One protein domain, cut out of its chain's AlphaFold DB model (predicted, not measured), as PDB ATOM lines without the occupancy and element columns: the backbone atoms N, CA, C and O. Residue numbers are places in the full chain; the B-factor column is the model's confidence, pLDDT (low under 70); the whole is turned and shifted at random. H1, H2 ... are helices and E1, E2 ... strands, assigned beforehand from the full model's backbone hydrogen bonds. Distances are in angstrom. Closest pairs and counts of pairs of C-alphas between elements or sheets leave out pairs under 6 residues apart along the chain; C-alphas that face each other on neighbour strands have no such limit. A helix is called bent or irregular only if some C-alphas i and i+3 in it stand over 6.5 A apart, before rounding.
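AT A GLANCE: This is residues 109 to 241 of the 529 residues of the protein "SH3 type 3 domain protein" of Treponema saccharophilum DSM 2985 (UniProt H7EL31). A single antiparallel sheet of seven strands is curled like part of a barrel and folded back on itself, so that the leaf E3 E2 E6 E5 faces the small leaf E1 E7, with the long, bent strand E4 as the hinge. H1 lies over one end of the sheet, across E3 and E2, and the short H2 packs on the opposite face; two long stretches without named elements loop between H1, H2 and E1. The 133 printed residues hold, in order, H1 H2 E1 E2 E3 E4 E5 E6 E7, a mixed class with 58 residues in named elements, under half. The whole is compact, with a radius of gyration of the C-alphas of 14.8 A, and spans 38 by 36 by 30 A.

HOW THE PARTS SIT: Begin with the sheet, in order E3, residues 190 to 194, E2, 176 to 180, E6, 227 to 230, E5, 216 to 223, E4, 199 to 211, E1, 169 to 172, and E7, 234 to 236; it is strongly twisted. Look at the hairpin of E2 and E3 for N 178 and O 192 at 2.8 A. E2 and E6 have N 228 and O 179 at 2.7 A. E4, E5 and E6 form a meander, each strand the antiparallel neighbour of the one before: find N 220 and O 207 at 2.7 A, then N 223 and O 227 at 2.8 A. E4 bends by 107 degrees at residue 203; its residues 199 to 201 pair with E1, with N 170 and O 200 at 2.9 A. E1 and E7 have N 171 and O 235 at 2.8 A. H1, residues 109 to 118, is on the sheet, its closest C-alphas to E3 being Leu 115 and Phe 193, 6.3 A apart. H2, residues 136 to 141, is on the opposite face, with C-alphas Arg 141 and Gly 209 of E4 3.6 A apart. In H1 and H2 every O i to N i+4 pair is within hydrogen-bond range.

IN THESE COORDINATES: Find C-alpha 109 at (10.407, 40.424, 30.414); from there H1 runs 14.2 A to C-alpha 118. H2 measures 8.3 A, E1 10.3 A, E2 13.3 A, E3 12.7 A and E6 10.1 A. E4 starts at C-alpha 199, (-5.983, 42.046, 16.734), and measures 22.3 A; E5 measures 21.4 A. E7, 7.1 A long, ends at C-alpha 236, (-1.671, 37.763, 9.288).

THE WHOLE: The C-alphas farthest apart, Ala 186 and Ser 241, are 43.2 A apart. The printed part has no cut. The links H1 to H2 and H2 to E1 are long; in the latter, residues 152 to 153 pair, parallel, with residues 216 to 217 of E5. Expect pLDDT under 70 at residues 118 to 136, 143 to 147, 158 to 167 and 183 to 189.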
ATOM      1  N   SER A 109      11.198  41.447  29.723       83.25
ATOM      2  CA  SER A 109      10.407  40.424  30.414       83.25
ATOM      3  C   SER A 109       9.863  40.910  31.755       83.25
ATOM      4  O   SER A 109       8.713  40.632  32.073       83.25
ATOM      5  N   GLU A 110      10.645  41.671  32.526       84.94
ATOM      6  CA  GLU A 110      10.180  42.221  33.805       84.94
ATOM      7  C   GLU A 110       9.103  43.294  33.606       84.94
ATOM      8  O   GLU A 110       8.136  43.329  34.371       84.94
ATOM      9  N   ILE A 111       9.241  44.144  32.580       81.31
ATOM     10  CA  ILE A 111       8.219  45.137  32.210       81.31
ATOM     11  C   ILE A 111       6.940  44.410  31.790       81.31
ATOM     12  O   ILE A 111       5.858  44.711  32.294       81.31
ATOM     13  N   LEU A 112       7.066  43.408  30.919       81.31
ATOM     14  CA  LEU A 112       5.948  42.611  30.437       81.31
ATOM     15  C   LEU A 112       5.222  41.902  31.592       81.31
ATOM     16  O   LEU A 112       4.003  41.998  31.698       81.31
ATOM     17  N   ASP A 113       5.950  41.239  32.492       82.94
ATOM     18  CA  ASP A 113       5.382  40.552  33.658       82.94
ATOM     19  C   ASP A 113       4.735  41.519  34.654       82.94
ATOM     20  O   ASP A 113       3.737  41.195  35.307       82.94
ATOM     21  N   TYR A 114       5.287  42.721  34.800       78.62
ATOM     22  CA  TYR A 114       4.662  43.777  35.582       78.62
ATOM     23  C   TYR A 114       3.325  44.212  34.966       78.62
ATOM     24  O   TYR A 114       2.308  44.159  35.662       78.62
ATOM     25  N   LEU A 115       3.293  44.553  33.673       77.94
ATOM     26  CA  LEU A 115       2.066  44.985  32.993       77.94
ATOM     27  C   LEU A 115       1.005  43.873  32.980       77.94
ATOM     28  O   LEU A 115      -0.158  44.126  33.286       77.94
ATOM     29  N   LYS A 116       1.415  42.618  32.757       78.25
ATOM     30  CA  LYS A 116       0.547  41.434  32.869       78.25
ATOM     31  C   LYS A 116      -0.078  41.265  34.249       78.25
ATOM     32  O   LYS A 116      -1.216  40.822  34.365       78.25
ATOM     33  N   ARG A 117       0.659  41.555  35.327       77.00
ATOM     34  CA  ARG A 117       0.117  41.462  36.694       77.00
ATOM     35  C   ARG A 117      -0.895  42.556  36.994       77.00
ATOM     36  O   ARG A 117      -1.754  42.338  37.849       77.00
ATOM     37  N   LEU A 118      -0.767  43.703  36.335       68.56
ATOM     38  CA  LEU A 118      -1.682  44.823  36.490       68.56
ATOM     39  C   LEU A 118      -2.953  44.686  35.651       68.56
ATOM     40  O   LEU A 118      -3.989  45.173  36.090       68.56
ATOM     41  N   SER A 119      -2.929  43.957  34.532       68.38
ATOM     42  CA  SER A 119      -4.095  43.753  33.652       68.38
ATOM     43  C   SER A 119      -5.202  42.839  34.227       68.38
ATOM     44  O   SER A 119      -5.928  42.172  33.495       68.38
ATOM     45  N   LYS A 120      -5.374  42.791  35.557       58.69
ATOM     46  CA  LYS A 120      -6.310  41.888  36.255       58.69
ATOM     47  C   LYS A 120      -7.799  42.228  36.094       58.69
ATOM     48  O   LYS A 120      -8.627  41.454  36.570       58.69
ATOM     49  N   THR A 121      -8.152  43.324  35.429       48.44
ATOM     50  CA  THR A 121      -9.540  43.786  35.271       48.44
ATOM     51  C   THR A 121      -9.709  44.532  33.949       48.44
ATOM     52  O   THR A 121      -9.561  45.742  33.954       48.44
ATOM     53  N   GLU A 122      -9.967  43.819  32.845       47.50
ATOM     54  CA  GLU A 122     -10.532  44.293  31.551       47.50
ATOM     55  C   GLU A 122     -10.044  45.620  30.918       47.50
ATOM     56  O   GLU A 122     -10.585  46.047  29.903       47.50
ATOM     57  N   GLU A 123      -9.002  46.261  31.431       48.34
ATOM     58  CA  GLU A 123      -8.386  47.413  30.793       48.34
ATOM     59  C   GLU A 123      -7.301  46.901  29.849       48.34
ATOM     60  O   GLU A 123      -6.193  46.551  30.255       48.34
ATOM     61  N   ASP A 124      -7.631  46.884  28.557       47.03
ATOM     62  CA  ASP A 124      -6.722  46.605  27.434       47.03
ATOM     63  C   ASP A 124      -5.565  47.638  27.315       47.03
ATOM     64  O   ASP A 124      -4.808  47.637  26.344       47.03
ATOM     65  N   TRP A 125      -5.420  48.544  28.292       50.25
ATOM     66  CA  TRP A 125      -4.662  49.790  28.197       50.25
ATOM     67  C   TRP A 125      -3.890  50.052  29.486       50.25
ATOM     68  O   TRP A 125      -4.404  50.638  30.431       50.25
ATOM     69  N   LEU A 126      -2.618  49.660  29.513       51.91
ATOM     70  CA  LEU A 126      -1.708  50.070  30.579       51.91
ATOM     71  C   LEU A 126      -0.491  50.732  29.950       51.91
ATOM     72  O   LEU A 126       0.448  50.063  29.525       51.91
ATOM     73  N   GLY A 127      -0.584  52.056  29.817       56.72
ATOM     74  CA  GLY A 127       0.528  52.908  29.427       56.72
ATOM     75  C   GLY A 127       1.534  52.983  30.566       56.72
ATOM     76  O   GLY A 127       1.165  52.981  31.742       56.72
ATOM     77  N   THR A 128       2.813  53.008  30.227       60.22
ATOM     78  CA  THR A 128       3.849  53.163  31.234       60.22
ATOM     79  C   THR A 128       4.992  54.030  30.759       60.22
ATOM     80  O   THR A 128       5.471  53.891  29.632       60.22
ATOM     81  N   ASP A 129       5.481  54.841  31.692       61.28
ATOM     82  CA  ASP A 129       6.690  55.624  31.539       61.28
ATOM     83  C   ASP A 129       7.956  54.763  31.643       61.28
ATOM     84  O   ASP A 129       9.039  55.301  31.692       61.28
ATOM     85  N   TYR A 130       7.935  53.426  31.631       64.44
ATOM     86  CA  TYR A 130       9.192  52.644  31.628       64.44
ATOM     87  C   TYR A 130      10.097  52.887  30.394       64.44
ATOM     88  O   TYR A 130      11.181  52.300  30.329       64.44
ATOM     89  N   PHE A 131       9.682  53.716  29.417       67.38
ATOM     90  CA  PHE A 131      10.341  53.847  28.112       67.38
ATOM     91  C   PHE A 131      10.407  55.226  27.385       67.38
ATOM     92  O   PHE A 131      10.444  55.229  26.155       67.38
ATOM     93  N   PRO A 132      10.534  56.402  28.031       57.50
ATOM     94  CA  PRO A 132      11.094  57.593  27.364       57.50
ATOM     95  C   PRO A 132      12.600  57.667  27.656       57.50
ATOM     96  O   PRO A 132      13.013  57.220  28.711       57.50
ATOM     97  N   GLU A 133      13.543  58.057  26.794       53.72
ATOM     98  CA  GLU A 133      13.675  59.075  25.739       53.72
ATOM     99  C   GLU A 133      14.292  58.430  24.471       53.72
ATOM    100  O   GLU A 133      15.242  57.663  24.602       53.72
ATOM    101  N   ASN A 134      13.749  58.686  23.266       55.06
ATOM    102  CA  ASN A 134      14.262  58.341  21.910       55.06
ATOM    103  C   ASN A 134      14.862  56.936  21.629       55.06
ATOM    104  O   ASN A 134      15.358  56.685  20.532       55.06
ATOM    105  N   ARG A 135      14.762  55.977  22.553       61.53
ATOM    106  CA  ARG A 135      15.228  54.588  22.375       61.53
ATOM    107  C   ARG A 135      14.138  53.632  21.905       61.53
ATOM    108  O   ARG A 135      14.377  52.429  21.832       61.53
ATOM    109  N   TYR A 136      12.950  54.135  21.556       69.12
ATOM    110  CA  TYR A 136      11.884  53.281  21.031       69.12
ATOM    111  C   TYR A 136      12.308  52.628  19.715       69.12
ATOM    112  O   TYR A 136      12.113  51.431  19.556       69.12
ATOM    113  N   ARG A 137      12.980  53.358  18.809       72.62
ATOM    114  CA  ARG A 137      13.498  52.761  17.568       72.62
ATOM    115  C   ARG A 137      14.539  51.691  17.864       72.62
ATOM    116  O   ARG A 137      14.470  50.620  17.286       72.62
ATOM    117  N   GLU A 138      15.450  51.915  18.808       75.00
ATOM    118  CA  GLU A 138      16.415  50.881  19.220       75.00
ATOM    119  C   GLU A 138      15.721  49.628  19.778       75.00
ATOM    120  O   GLU A 138      16.130  48.504  19.485       75.00
ATOM    121  N   TYR A 139      14.655  49.817  20.559       77.56
ATOM    122  CA  TYR A 139      13.837  48.731  21.091       77.56
ATOM    123  C   TYR A 139      13.091  47.971  19.987       77.56
ATOM    124  O   TYR A 139      13.197  46.748  19.901       77.56
ATOM    125  N   MET A 140      12.371  48.693  19.126       84.56
ATOM    126  CA  MET A 140      11.563  48.112  18.057       84.56
ATOM    127  C   MET A 140      12.443  47.423  17.009       84.56
ATOM    128  O   MET A 140      12.091  46.337  16.553       84.56
ATOM    129  N   ARG A 141      13.597  48.012  16.660       84.31
ATOM    130  CA  ARG A 141      14.527  47.487  15.647       84.31
ATOM    131  C   ARG A 141      15.418  46.353  16.151       84.31
ATOM    132  O   ARG A 141      15.872  45.540  15.353       84.31
ATOM    133  N   GLY A 142      15.715  46.315  17.450       72.56
ATOM    134  CA  GLY A 142      16.795  45.496  18.000       72.56
ATOM    135  C   GLY A 142      18.175  46.166  17.875       72.56
ATOM    136  O   GLY A 142      18.396  47.073  17.078       72.56
ATOM    137  N   LYS A 143      19.142  45.714  18.688       61.03
ATOM    138  CA  LYS A 143      20.432  46.397  18.962       61.03
ATOM    139  C   LYS A 143      21.409  46.580  17.779       61.03
ATOM    140  O   LYS A 143      22.485  47.125  18.002       61.03
ATOM    141  N   VAL A 144      21.123  46.090  16.568       60.47
ATOM    142  CA  VAL A 144      22.104  46.031  15.460       60.47
ATOM    143  C   VAL A 144      21.451  46.426  14.134       60.47
ATOM    144  O   VAL A 144      21.146  45.567  13.316       60.47
ATOM    145  N   TRP A 145      21.216  47.723  13.926       67.75
ATOM    146  CA  TRP A 145      20.634  48.225  12.672       67.75
ATOM    147  C   TRP A 145      21.668  48.763  11.669       67.75
ATOM    148  O   TRP A 145      21.395  48.801  10.478       67.75
ATOM    149  N   GLU A 146      22.870  49.144  12.111       63.62
ATOM    150  CA  GLU A 146      23.843  49.872  11.271       63.62
ATOM    151  C   GLU A 146      24.403  49.062  10.078       63.62
ATOM    152  O   GLU A 146      24.989  49.641   9.170       63.62
ATOM    153  N   CYS A 147      24.193  47.739  10.041       64.75
ATOM    154  CA  CYS A 147      24.411  46.881   8.869       64.75
ATOM    155  C   CYS A 147      23.630  45.563   9.052       64.75
ATOM    156  O   CYS A 147      24.126  44.634   9.708       64.75
ATOM    157  N   PRO A 148      22.374  45.471   8.578       70.50
ATOM    158  CA  PRO A 148      21.525  44.331   8.889       70.50
ATOM    159  C   PRO A 148      21.968  43.096   8.092       70.50
ATOM    160  O   PRO A 148      21.751  42.986   6.890       70.50
ATOM    161  N   VAL A 149      22.563  42.120   8.781       81.44
ATOM    162  CA  VAL A 149      22.851  40.796   8.210       81.44
ATOM    163  C   VAL A 149      21.696  39.854   8.525       81.44
ATOM    164  O   VAL A 149      21.621  39.312   9.631       81.44
ATOM    165  N   PHE A 150      20.821  39.630   7.548       88.38
ATOM    166  CA  PHE A 150      19.697  38.699   7.648       88.38
ATOM    167  C   PHE A 150      19.757  37.611   6.574       88.38
ATOM    168  O   PHE A 150      20.396  37.755   5.534       88.38
ATOM    169  N   LYS A 151      19.097  36.488   6.864       85.81
ATOM    170  CA  LYS A 151      18.874  35.387   5.904       85.81
ATOM    171  C   LYS A 151      17.404  35.016   5.767       85.81
ATOM    172  O   LYS A 151      17.044  34.188   4.923       85.81
ATOM    173  N   LYS A 152      16.583  35.575   6.654       90.19
ATOM    174  CA  LYS A 152      15.161  35.319   6.758       90.19
ATOM    175  C   LYS A 152      14.421  36.638   6.905       90.19
ATOM    176  O   LYS A 152      14.952  37.555   7.529       90.19
ATOM    177  N   VAL A 153      13.224  36.720   6.343       90.94
ATOM    178  CA  VAL A 153      12.417  37.940   6.332       90.94
ATOM    179  C   VAL A 153      10.959  37.595   6.590       90.94
ATOM    180  O   VAL A 153      10.405  36.716   5.927       90.94
ATOM    181  N   LEU A 154      10.335  38.270   7.551       90.50
ATOM    182  CA  LEU A 154       8.892  38.169   7.757       90.50
ATOM    183  C   LEU A 154       8.133  38.956   6.679       90.50
ATOM    184  O   LEU A 154       8.614  40.011   6.267       90.50
ATOM    185  N   PRO A 155       6.964  38.472   6.216       81.38
ATOM    186  CA  PRO A 155       6.188  39.171   5.201       81.38
ATOM    187  C   PRO A 155       5.827  40.591   5.623       81.38
ATOM    188  O   PRO A 155       5.569  40.853   6.795       81.38
ATOM    189  N   ASN A 156       5.741  41.486   4.646       82.25
ATOM    190  CA  ASN A 156       5.112  42.782   4.817       82.25
ATOM    191  C   ASN A 156       3.592  42.647   4.601       82.25
ATOM    192  O   ASN A 156       3.108  42.704   3.474       82.25
ATOM    193  N   TYR A 157       2.842  42.471   5.692       74.62
ATOM    194  CA  TYR A 157       1.376  42.394   5.680       74.62
ATOM    195  C   TYR A 157       0.671  43.719   5.323       74.62
ATOM    196  O   TYR A 157      -0.548  43.724   5.178       74.62
ATOM    197  N   ASP A 158       1.396  44.835   5.192       69.75
ATOM    198  CA  ASP A 158       0.832  46.099   4.707       69.75
ATOM    199  C   ASP A 158       0.809  46.201   3.169       69.75
ATOM    200  O   ASP A 158       0.074  47.020   2.612       69.75
ATOM    201  N   CYS A 159       1.574  45.359   2.462       61.91
ATOM    202  CA  CYS A 159       1.631  45.372   1.003       61.91
ATOM    203  C   CYS A 159       0.251  45.111   0.376       61.91
ATOM    204  O   CYS A 159      -0.314  44.028   0.515       61.91
ATOM    205  N   ASN A 160      -0.229  46.053  -0.442       53.78
ATOM    206  CA  ASN A 160      -1.502  45.968  -1.176       53.78
ATOM    207  C   ASN A 160      -1.526  44.932  -2.326       53.78
ATOM    208  O   ASN A 160      -2.402  45.002  -3.183       53.78
ATOM    209  N   TYR A 161      -0.586  43.985  -2.399       54.81
ATOM    210  CA  TYR A 161      -0.541  43.033  -3.520       54.81
ATOM    211  C   TYR A 161      -1.701  42.020  -3.492       54.81
ATOM    212  O   TYR A 161      -2.041  41.412  -4.504       54.81
ATOM    213  N   PHE A 162      -2.362  41.868  -2.345       51.53
ATOM    214  CA  PHE A 162      -3.531  41.011  -2.212       51.53
ATOM    215  C   PHE A 162      -4.817  41.774  -2.560       51.53
ATOM    216  O   PHE A 162      -5.547  42.218  -1.676       51.53
ATOM    217  N   GLU A 163      -5.178  41.847  -3.844       41.94
ATOM    218  CA  GLU A 163      -6.510  42.330  -4.280       41.94
ATOM    219  C   GLU A 163      -7.680  41.493  -3.699       41.94
ATOM    220  O   GLU A 163      -8.852  41.863  -3.806       41.94
ATOM    221  N   HIS A 164      -7.378  40.371  -3.030       42.88
ATOM    222  CA  HIS A 164      -8.343  39.470  -2.396       42.88
ATOM    223  C   HIS A 164      -8.225  39.350  -0.865       42.88
ATOM    224  O   HIS A 164      -9.031  38.637  -0.261       42.88
ATOM    225  N   GLU A 165      -7.305  40.071  -0.214       47.75
ATOM    226  CA  GLU A 165      -7.168  40.086   1.252       47.75
ATOM    227  C   GLU A 165      -7.142  41.529   1.763       47.75
ATOM    228  O   GLU A 165      -6.129  42.092   2.156       47.75
ATOM    229  N   THR A 166      -8.321  42.144   1.761       43.81
ATOM    230  CA  THR A 166      -8.592  43.530   2.179       43.81
ATOM    231  C   THR A 166      -8.388  43.818   3.664       43.81
ATOM    232  O   THR A 166      -8.730  44.906   4.127       43.81
ATOM    233  N   ASN A 167      -7.814  42.895   4.430       53.00
ATOM    234  CA  ASN A 167      -7.616  43.113   5.846       53.00
ATOM    235  C   ASN A 167      -6.128  43.163   6.141       53.00
ATOM    236  O   ASN A 167      -5.498  42.139   6.380       53.00
ATOM    237  N   LYS A 168      -5.637  44.399   6.278       78.19
ATOM    238  CA  LYS A 168      -4.461  44.788   7.069       78.19
ATOM    239  C   LYS A 168      -4.570  44.332   8.542       78.19
ATOM    240  O   LYS A 168      -4.047  44.983   9.431       78.19
ATOM    241  N   GLU A 169      -5.330  43.282   8.849       90.19
ATOM    242  CA  GLU A 169      -5.563  42.778  10.193       90.19
ATOM    243  C   GLU A 169      -4.536  41.692  10.506       90.19
ATOM    244  O   GLU A 169      -4.512  40.630   9.875       90.19
ATOM    245  N   VAL A 170      -3.725  41.950  11.526       93.06
ATOM    246  CA  VAL A 170      -2.786  40.990  12.100       93.06
ATOM    247  C   VAL A 170      -3.203  40.618  13.517       93.06
ATOM    248  O   VAL A 170      -3.988  41.313  14.162       93.06
ATOM    249  N   VAL A 171      -2.676  39.505  14.014       93.94
ATOM    250  CA  VAL A 171      -2.962  38.962  15.342       93.94
ATOM    251  C   VAL A 171      -1.656  38.783  16.106       93.94
ATOM    252  O   VAL A 171      -0.710  38.200  15.579       93.94
ATOM    253  N   ALA A 172      -1.612  39.236  17.360       94.56
ATOM    254  CA  ALA A 172      -0.512  38.963  18.279       94.56
ATOM    255  C   ALA A 172      -0.369  37.452  18.508       94.56
ATOM    256  O   ALA A 172      -1.279  36.808  19.033       94.56
ATOM    257  N   ILE A 173       0.774  36.868  18.149       94.38
ATOM    258  CA  ILE A 173       1.016  35.419  18.319       94.38
ATOM    259  C   ILE A 173       1.461  35.071  19.744       94.38
ATOM    260  O   ILE A 173       1.305  33.942  20.212       94.38
ATOM    261  N   ARG A 174       1.962  36.073  20.466       91.06
ATOM    262  CA  ARG A 174       2.395  36.001  21.857       91.06
ATOM    263  C   ARG A 174       2.032  37.286  22.580       91.06
ATOM    264  O   ARG A 174       1.722  38.296  21.962       91.06
ATOM    265  N   ASP A 175       2.092  37.213  23.896       89.81
ATOM    266  CA  ASP A 175       2.068  38.388  24.746       89.81
ATOM    267  C   ASP A 175       3.256  39.292  24.387       89.81
ATOM    268  O   ASP A 175       4.404  38.849  24.469       89.81
ATOM    269  N   CYS A 176       2.988  40.529  23.984       89.00
ATOM    270  CA  CYS A 176       4.001  41.458  23.497       89.00
ATOM    271  C   CYS A 176       3.764  42.880  24.013       89.00
ATOM    272  O   CYS A 176       2.753  43.176  24.656       89.00
ATOM    273  N   LEU A 177       4.742  43.750  23.766       88.25
ATOM    274  CA  LEU A 177       4.618  45.180  24.010       88.25
ATOM    275  C   LEU A 177       4.413  45.887  22.671       88.25
ATOM    276  O   LEU A 177       5.089  45.580  21.691       88.25
ATOM    277  N   VAL A 178       3.491  46.841  22.646       88.62
ATOM    278  CA  VAL A 178       3.315  47.790  21.543       88.62
ATOM    279  C   VAL A 178       3.691  49.179  22.027       88.62
ATOM    280  O   VAL A 178       3.562  49.485  23.214       88.62
ATOM    281  N   TYR A 179       4.187  50.017  21.130       86.88
ATOM    282  CA  TYR A 179       4.653  51.353  21.473       86.88
ATOM    283  C   TYR A 179       3.692  52.404  20.936       86.88
ATOM    284  O   TYR A 179       3.310  52.362  19.778       86.88
ATOM    285  N   TRP A 180       3.308  53.362  21.762       82.75
ATOM    286  CA  TRP A 180       2.549  54.525  21.336       82.75
ATOM    287  C   TRP A 180       3.502  55.699  21.147       82.75
ATOM    288  O   TRP A 180       4.157  56.113  22.107       82.75
ATOM    289  N   GLU A 181       3.598  56.215  19.922       75.12
ATOM    290  CA  GLU A 181       4.450  57.365  19.625       75.12
ATOM    291  C   GLU A 181       3.748  58.674  20.034       75.12
ATOM    292  O   GLU A 181       2.587  58.898  19.674       75.12
ATOM    293  N   PRO A 182       4.419  59.561  20.791       70.19
ATOM    294  CA  PRO A 182       3.821  60.823  21.195       70.19
ATOM    295  C   PRO A 182       3.672  61.752  19.988       70.19
ATOM    296  O   PRO A 182       4.620  61.992  19.246       70.19
ATOM    297  N   ARG A 183       2.489  62.356  19.821       65.19
ATOM    298  CA  ARG A 183       2.227  63.316  18.729       65.19
ATOM    299  C   ARG A 183       2.888  64.684  18.933       65.19
ATOM    300  O   ARG A 183       3.027  65.442  17.977       65.19
ATOM    301  N   ALA A 184       3.264  65.017  20.165       63.25
ATOM    302  CA  ALA A 184       3.926  66.269  20.511       63.25
ATOM    303  C   ALA A 184       5.364  65.997  20.962       63.25
ATOM    304  O   ALA A 184       5.594  65.088  21.753       63.25
ATOM    305  N   ALA A 185       6.314  66.836  20.541       55.38
ATOM    306  CA  ALA A 185       7.733  66.698  20.896       55.38
ATOM    307  C   ALA A 185       8.004  66.720  22.417       55.38
ATOM    308  O   ALA A 185       9.029  66.223  22.867       55.38
ATOM    309  N   ALA A 186       7.090  67.296  23.208       51.34
ATOM    310  CA  ALA A 186       7.180  67.332  24.667       51.34
ATOM    311  C   ALA A 186       6.527  66.118  25.360       51.34
ATOM    312  O   ALA A 186       6.809  65.869  26.537       51.34
ATOM    313  N   ALA A 187       5.651  65.383  24.663       58.66
ATOM    314  CA  ALA A 187       4.926  64.232  25.193       58.66
ATOM    315  C   ALA A 187       5.784  62.962  25.166       58.66
ATOM    316  O   ALA A 187       6.745  62.840  24.409       58.66
ATOM    317  N   TYR A 188       5.443  62.020  26.035       63.62
ATOM    318  CA  TYR A 188       6.159  60.765  26.169       63.62
ATOM    319  C   TYR A 188       5.522  59.661  25.350       63.62
ATOM    320  O   TYR A 188       4.299  59.549  25.294       63.62
ATOM    321  N   GLY A 189       6.366  58.819  24.759       69.44
ATOM    322  CA  GLY A 189       5.898  57.538  24.264       69.44
ATOM    323  C   GLY A 189       5.567  56.607  25.417       69.44
ATOM    324  O   GLY A 189       6.182  56.685  26.480       69.44
ATOM    325  N   ALA A 190       4.609  55.716  25.193       74.31
ATOM    326  CA  ALA A 190       4.194  54.739  26.189       74.31
ATOM    327  C   ALA A 190       4.304  53.331  25.615       74.31
ATOM    328  O   ALA A 190       3.894  53.079  24.483       74.31
ATOM    329  N   LEU A 191       4.803  52.392  26.416       78.25
ATOM    330  CA  LEU A 191       4.621  50.975  26.114       78.25
ATOM    331  C   LEU A 191       3.253  50.524  26.605       78.25
ATOM    332  O   LEU A 191       2.794  50.949  27.665       78.25
ATOM    333  N   ARG A 192       2.627  49.640  25.838       81.44
ATOM    334  CA  ARG A 192       1.374  48.984  26.192       81.44
ATOM    335  C   ARG A 192       1.519  47.488  26.052       81.44
ATOM    336  O   ARG A 192       2.230  46.999  25.181       81.44
ATOM    337  N   PHE A 193       0.821  46.766  26.913       85.31
ATOM    338  CA  PHE A 193       0.740  45.318  26.845       85.31
ATOM    339  C   PHE A 193      -0.338  44.889  25.850       85.31
ATOM    340  O   PHE A 193      -1.483  45.311  25.966       85.31
ATOM    341  N   ALA A 194       0.018  44.001  24.927       86.94
ATOM    342  CA  ALA A 194      -0.930  43.296  24.083       86.94
ATOM    343  C   ALA A 194      -0.868  41.799  24.382       86.94
ATOM    344  O   ALA A 194       0.196  41.176  24.358       86.94
ATOM    345  N   LYS A 195      -2.026  41.212  24.675       87.94
ATOM    346  CA  LYS A 195      -2.142  39.779  24.923       87.94
ATOM    347  C   LYS A 195      -2.070  39.015  23.602       87.94
ATOM    348  O   LYS A 195      -2.559  39.473  22.572       87.94
ATOM    349  N   ALA A 196      -1.547  37.795  23.635       90.25
ATOM    350  CA  ALA A 196      -1.690  36.876  22.512       90.25
ATOM    351  C   ALA A 196      -3.170  36.747  22.083       90.25
ATOM    352  O   ALA A 196      -4.046  36.484  22.912       90.25
ATOM    353  N   GLY A 197      -3.438  36.892  20.787       90.25
ATOM    354  CA  GLY A 197      -4.777  36.936  20.204       90.25
ATOM    355  C   GLY A 197      -5.337  38.346  19.990       90.25
ATOM    356  O   GLY A 197      -6.351  38.467  19.300       90.25
ATOM    357  N   THR A 198      -4.701  39.398  20.527       91.94
ATOM    358  CA  THR A 198      -5.060  40.793  20.228       91.94
ATOM    359  C   THR A 198      -4.925  41.049  18.731       91.94
ATOM    360  O   THR A 198      -3.932  40.665  18.113       91.94
ATOM    361  N   LYS A 199      -5.946  41.675  18.146       93.75
ATOM    362  CA  LYS A 199      -5.983  42.046  16.734       93.75
ATOM    363  C   LYS A 199      -5.524  43.482  16.564       93.75
ATOM    364  O   LYS A 199      -5.920  44.338  17.345       93.75
ATOM    365  N   PHE A 200      -4.763  43.734  15.511       92.56
ATOM    366  CA  PHE A 200      -4.366  45.074  15.104       92.56
ATOM    367  C   PHE A 200      -4.734  45.287  13.654       92.56
ATOM    368  O   PHE A 200      -4.563  44.378  12.842       92.56
ATOM    369  N   LYS A 201      -5.167  46.498  13.318       92.88
ATOM    370  CA  LYS A 201      -5.292  46.920  11.933       92.88
ATOM    371  C   LYS A 201      -4.086  47.777  11.579       92.88
ATOM    372  O   LYS A 201      -3.867  48.838  12.153       92.88
ATOM    373  N   LEU A 202      -3.266  47.277  10.668       91.56
ATOM    374  CA  LEU A 202      -2.077  47.953  10.186       91.56
ATOM    375  C   LEU A 202      -2.480  49.140   9.310       91.56
ATOM    376  O   LEU A 202      -3.456  49.085   8.556       91.56
ATOM    377  N   TRP A 203      -1.719  50.219   9.422       88.62
ATOM    378  CA  TRP A 203      -1.824  51.397   8.577       88.62
ATOM    379  C   TRP A 203      -0.712  51.419   7.529       88.62
ATOM    380  O   TRP A 203      -1.024  51.608   6.346       88.62
ATOM    381  N   ARG A 204       0.540  51.236   7.973       88.38
ATOM    382  CA  ARG A 204       1.750  51.212   7.141       88.38
ATOM    383  C   ARG A 204       2.914  50.492   7.824       88.38
ATOM    384  O   ARG A 204       2.884  50.281   9.038       88.38
ATOM    385  N   VAL A 205       3.967  50.180   7.071       89.94
ATOM    386  CA  VAL A 205       5.290  49.927   7.662       89.94
ATOM    387  C   VAL A 205       5.911  51.264   8.062       89.94
ATOM    388  O   VAL A 205       6.055  52.159   7.234       89.94
ATOM    389  N   ASP A 206       6.244  51.407   9.342       89.75
ATOM    390  CA  ASP A 206       6.950  52.580   9.868       89.75
ATOM    391  C   ASP A 206       8.466  52.408   9.751       89.75
ATOM    392  O   ASP A 206       9.199  53.333   9.403       89.75
ATOM    393  N   ASP A 207       8.951  51.197  10.027       90.62
ATOM    394  CA  ASP A 207      10.378  50.916  10.083       90.62
ATOM    395  C   ASP A 207      10.672  49.420   9.911       90.62
ATOM    396  O   ASP A 207       9.768  48.608   9.740       90.62
ATOM    397  N   TRP A 208      11.943  49.037   9.979       91.06
ATOM    398  CA  TRP A 208      12.375  47.644   9.930       91.06
ATOM    399  C   TRP A 208      13.305  47.325  11.096       91.06
ATOM    400  O   TRP A 208      14.108  48.151  11.516       91.06
ATOM    401  N   GLY A 209      13.193  46.111  11.623       91.38
ATOM    402  CA  GLY A 209      14.028  45.582  12.690       91.38
ATOM    403  C   GLY A 209      14.688  44.266  12.313       91.38
ATOM    404  O   GLY A 209      14.306  43.607  11.346       91.38
ATOM    405  N   ILE A 210      15.692  43.873  13.090       90.62
ATOM    406  CA  ILE A 210      16.356  42.584  12.958       90.62
ATOM    407  C   ILE A 210      16.444  41.875  14.305       90.62
ATOM    408  O   ILE A 210      16.967  42.392  15.294       90.62
ATOM    409  N   ASP A 211      15.965  40.635  14.337       88.81
ATOM    410  CA  ASP A 211      16.130  39.791  15.506       88.81
ATOM    411  C   ASP A 211      17.576  39.295  15.562       88.81
ATOM    412  O   ASP A 211      18.072  38.599  14.670       88.81
ATOM    413  N   SER A 212      18.286  39.685  16.618       82.81
ATOM    414  CA  SER A 212      19.730  39.465  16.711       82.81
ATOM    415  C   SER A 212      20.101  37.986  16.851       82.81
ATOM    416  O   SER A 212      21.208  37.616  16.439       82.81
ATOM    417  N   GLN A 213      19.188  37.164  17.382       85.38
ATOM    418  CA  GLN A 213      19.380  35.733  17.615       85.38
ATOM    419  C   GLN A 213      19.130  34.918  16.344       85.38
ATOM    420  O   GLN A 213      19.983  34.134  15.933       85.38
ATOM    421  N   THR A 214      17.986  35.125  15.699       87.56
ATOM    422  CA  THR A 214      17.550  34.353  14.527       87.56
ATOM    423  C   THR A 214      18.025  34.947  13.204       87.56
ATOM    424  O   THR A 214      17.955  34.268  12.180       87.56
ATOM    425  N   LYS A 215      18.536  36.190  13.210       89.44
ATOM    426  CA  LYS A 215      18.888  36.957  12.000       89.44
ATOM    427  C   LYS A 215      17.694  37.107  11.054       89.44
ATOM    428  O   LYS A 215      17.841  37.021   9.830       89.44
ATOM    429  N   THR A 216      16.520  37.301  11.648       91.44
ATOM    430  CA  THR A 216      15.257  37.525  10.944       91.44
ATOM    431  C   THR A 216      15.009  39.017  10.823       91.44
ATOM    432  O   THR A 216      14.887  39.700  11.838       91.44
ATOM    433  N   LEU A 217      14.928  39.510   9.592       92.88
ATOM    434  CA  LEU A 217      14.435  40.848   9.298       92.88
ATOM    435  C   LEU A 217      12.913  40.859   9.470       92.88
ATOM    436  O   LEU A 217      12.221  39.957   8.989       92.88
ATOM    437  N   PHE A 218      12.383  41.866  10.150       93.44
ATOM    438  CA  PHE A 218      10.950  42.015  10.355       93.44
ATOM    439  C   PHE A 218      10.521  43.478  10.200       93.44
ATOM    440  O   PHE A 218      11.251  44.375  10.620       93.44
ATOM    441  N   PRO A 219       9.343  43.740   9.625       92.56
ATOM    442  CA  PRO A 219       8.780  45.084   9.582       92.56
ATOM    443  C   PRO A 219       8.303  45.515  10.971       92.56
ATOM    444  O   PRO A 219       7.902  44.696  11.798       92.56
ATOM    445  N   ILE A 220       8.338  46.812  11.231       93.38
ATOM    446  CA  ILE A 220       7.692  47.471  12.361       93.38
ATOM    447  C   ILE A 220       6.505  48.216  11.776       93.38
ATOM    448  O   ILE A 220       6.671  49.096  10.933       93.38
ATOM    449  N   TYR A 221       5.307  47.838  12.197       93.25
ATOM    450  CA  TYR A 221       4.087  48.403  11.646       93.25
ATOM    451  C   TYR A 221       3.554  49.512  12.523       93.25
ATOM    452  O   TYR A 221       3.496  49.343  13.737       93.25
ATOM    453  N   GLU A 222       3.067  50.575  11.897       92.00
ATOM    454  CA  GLU A 222       2.137  51.500  12.525       92.00
ATOM    455  C   GLU A 222       0.710  50.986  12.316       92.00
ATOM    456  O   GLU A 222       0.335  50.576  11.216       92.00
ATOM    457  N   THR A 223      -0.087  50.985  13.376       92.12
ATOM    458  CA  THR A 223      -1.513  50.632  13.356       92.12
ATOM    459  C   THR A 223      -2.381  51.860  13.075       92.12
ATOM    460  O   THR A 223      -1.913  52.994  13.151       92.12
ATOM    461  N   ASP A 224      -3.664  51.664  12.775       89.75
ATOM    462  CA  ASP A 224      -4.625  52.767  12.615       89.75
ATOM    463  C   ASP A 224      -4.898  53.549  13.916       89.75
ATOM    464  O   ASP A 224      -5.395  54.674  13.875       89.75
ATOM    465  N   GLU A 225      -4.493  52.996  15.059       88.19
ATOM    466  CA  GLU A 225      -4.462  53.660  16.364       88.19
ATOM    467  C   GLU A 225      -3.121  54.358  16.668       88.19
ATOM    468  O   GLU A 225      -2.906  54.826  17.789       88.19
ATOM    469  N   HIS A 226      -2.210  54.449  15.689       87.44
ATOM    470  CA  HIS A 226      -0.860  55.014  15.839       87.44
ATOM    471  C   HIS A 226       0.002  54.303  16.892       87.44
ATOM    472  O   HIS A 226       0.822  54.911  17.587       87.44
ATOM    473  N   LEU A 227      -0.201  52.994  17.034       88.75
ATOM    474  CA  LEU A 227       0.678  52.115  17.801       88.75
ATOM    475  C   LEU A 227       1.674  51.454  16.867       88.75
ATOM    476  O   LEU A 227       1.283  50.972  15.806       88.75
ATOM    477  N   LEU A 228       2.924  51.370  17.293       91.69
ATOM    478  CA  LEU A 228       3.960  50.595  16.648       91.69
ATOM    479  C   LEU A 228       3.978  49.172  17.213       91.69
ATOM    480  O   LEU A 228       4.079  48.967  18.427       91.69
ATOM    481  N   VAL A 229       3.926  48.179  16.327       93.25
ATOM    482  CA  VAL A 229       4.000  46.752  16.664       93.25
ATOM    483  C   VAL A 229       5.100  46.073  15.851       93.25
ATOM    484  O   VAL A 229       5.244  46.301  14.650       93.25
ATOM    485  N   ARG A 230       5.910  45.232  16.504       94.19
ATOM    486  CA  ARG A 230       6.969  44.479  15.819       94.19
ATOM    487  C   ARG A 230       6.345  43.335  15.024       94.19
ATOM    488  O   ARG A 230       5.616  42.519  15.583       94.19
ATOM    489  N   GLY A 231       6.713  43.201  13.754       94.19
ATOM    490  CA  GLY A 231       6.261  42.121  12.876       94.19
ATOM    491  C   GLY A 231       6.573  40.728  13.422       94.19
ATOM    492  O   GLY A 231       5.796  39.804  13.216       94.19
ATOM    493  N   ILE A 232       7.651  40.582  14.201       93.69
ATOM    494  CA  ILE A 232       8.000  39.316  14.860       93.69
ATOM    495  C   ILE A 232       6.997  38.878  15.938       93.69
ATOM    496  O   ILE A 232       6.947  37.696  16.267       93.69
ATOM    497  N   ASP A 233       6.174  39.790  16.456       95.12
ATOM    498  CA  ASP A 233       5.174  39.508  17.490       95.12
ATOM    499  C   ASP A 233       3.767  39.265  16.932       95.12
ATOM    500  O   ASP A 233       2.848  38.949  17.694       95.12
ATOM    501  N   VAL A 234       3.584  39.388  15.616       95.25
ATOM    502  CA  VAL A 234       2.278  39.292  14.958       95.25
ATOM    503  C   VAL A 234       2.316  38.396  13.724       95.25
ATOM    504  O   VAL A 234       3.364  38.115  13.147       95.25
ATOM    505  N   THR A 235       1.150  37.939  13.289       93.88
ATOM    506  CA  THR A 235       0.977  37.270  11.996       93.88
ATOM    507  C   THR A 235      -0.313  37.718  11.327       93.88
ATOM    508  O   THR A 235      -1.191  38.255  12.003       93.88
ATOM    509  N   GLY A 236      -0.435  37.510  10.016       90.94
ATOM    510  CA  GLY A 236      -1.671  37.763   9.288       90.94
ATOM    511  C   GLY A 236      -2.850  37.019   9.916       90.94
ATOM    512  O   GLY A 236      -2.723  35.895  10.407       90.94
ATOM    513  N   SER A 237      -4.018  37.654   9.954       90.25
ATOM    514  CA  SER A 237      -5.235  37.030  10.495       90.25
ATOM    515  C   SER A 237      -5.663  35.764   9.732       90.25
ATOM    516  O   SER A 237      -6.317  34.888  10.301       90.25
ATOM    517  N   ASP A 238      -5.258  35.637   8.471       86.25
ATOM    518  CA  ASP A 238      -5.400  34.468   7.603       86.25
ATOM    519  C   ASP A 238      -4.492  33.288   8.011       86.25
ATOM    520  O   ASP A 238      -4.831  32.129   7.747       86.25
ATOM    521  N   CYS A 239      -3.401  33.577   8.729       91.50
ATOM    522  CA  CYS A 239      -2.474  32.609   9.317       91.50
ATOM    523  C   CYS A 239      -2.945  32.074  10.686       91.50
ATOM    524  O   CYS A 239      -2.214  31.378  11.399       91.50
ATOM    525  N   VAL A 240      -4.195  32.375  11.061       93.94
ATOM    526  CA  VAL A 240      -4.881  31.808  12.224       93.94
ATOM    527  C   VAL A 240      -6.016  30.902  11.753       93.94
ATOM    528  O   VAL A 240      -7.052  31.354  11.266       93.94
ATOM    529  N   SER A 241      -5.856  29.596  11.956       95.06
ATOM    530  CA  SER A 241      -6.878  28.599  11.642       95.06
ATOM    531  C   SER A 241      -7.563  28.097  12.910       95.06
ATOM    532  O   SER A 241      -6.915  27.890  13.931       95.06
TER     533      SER A 241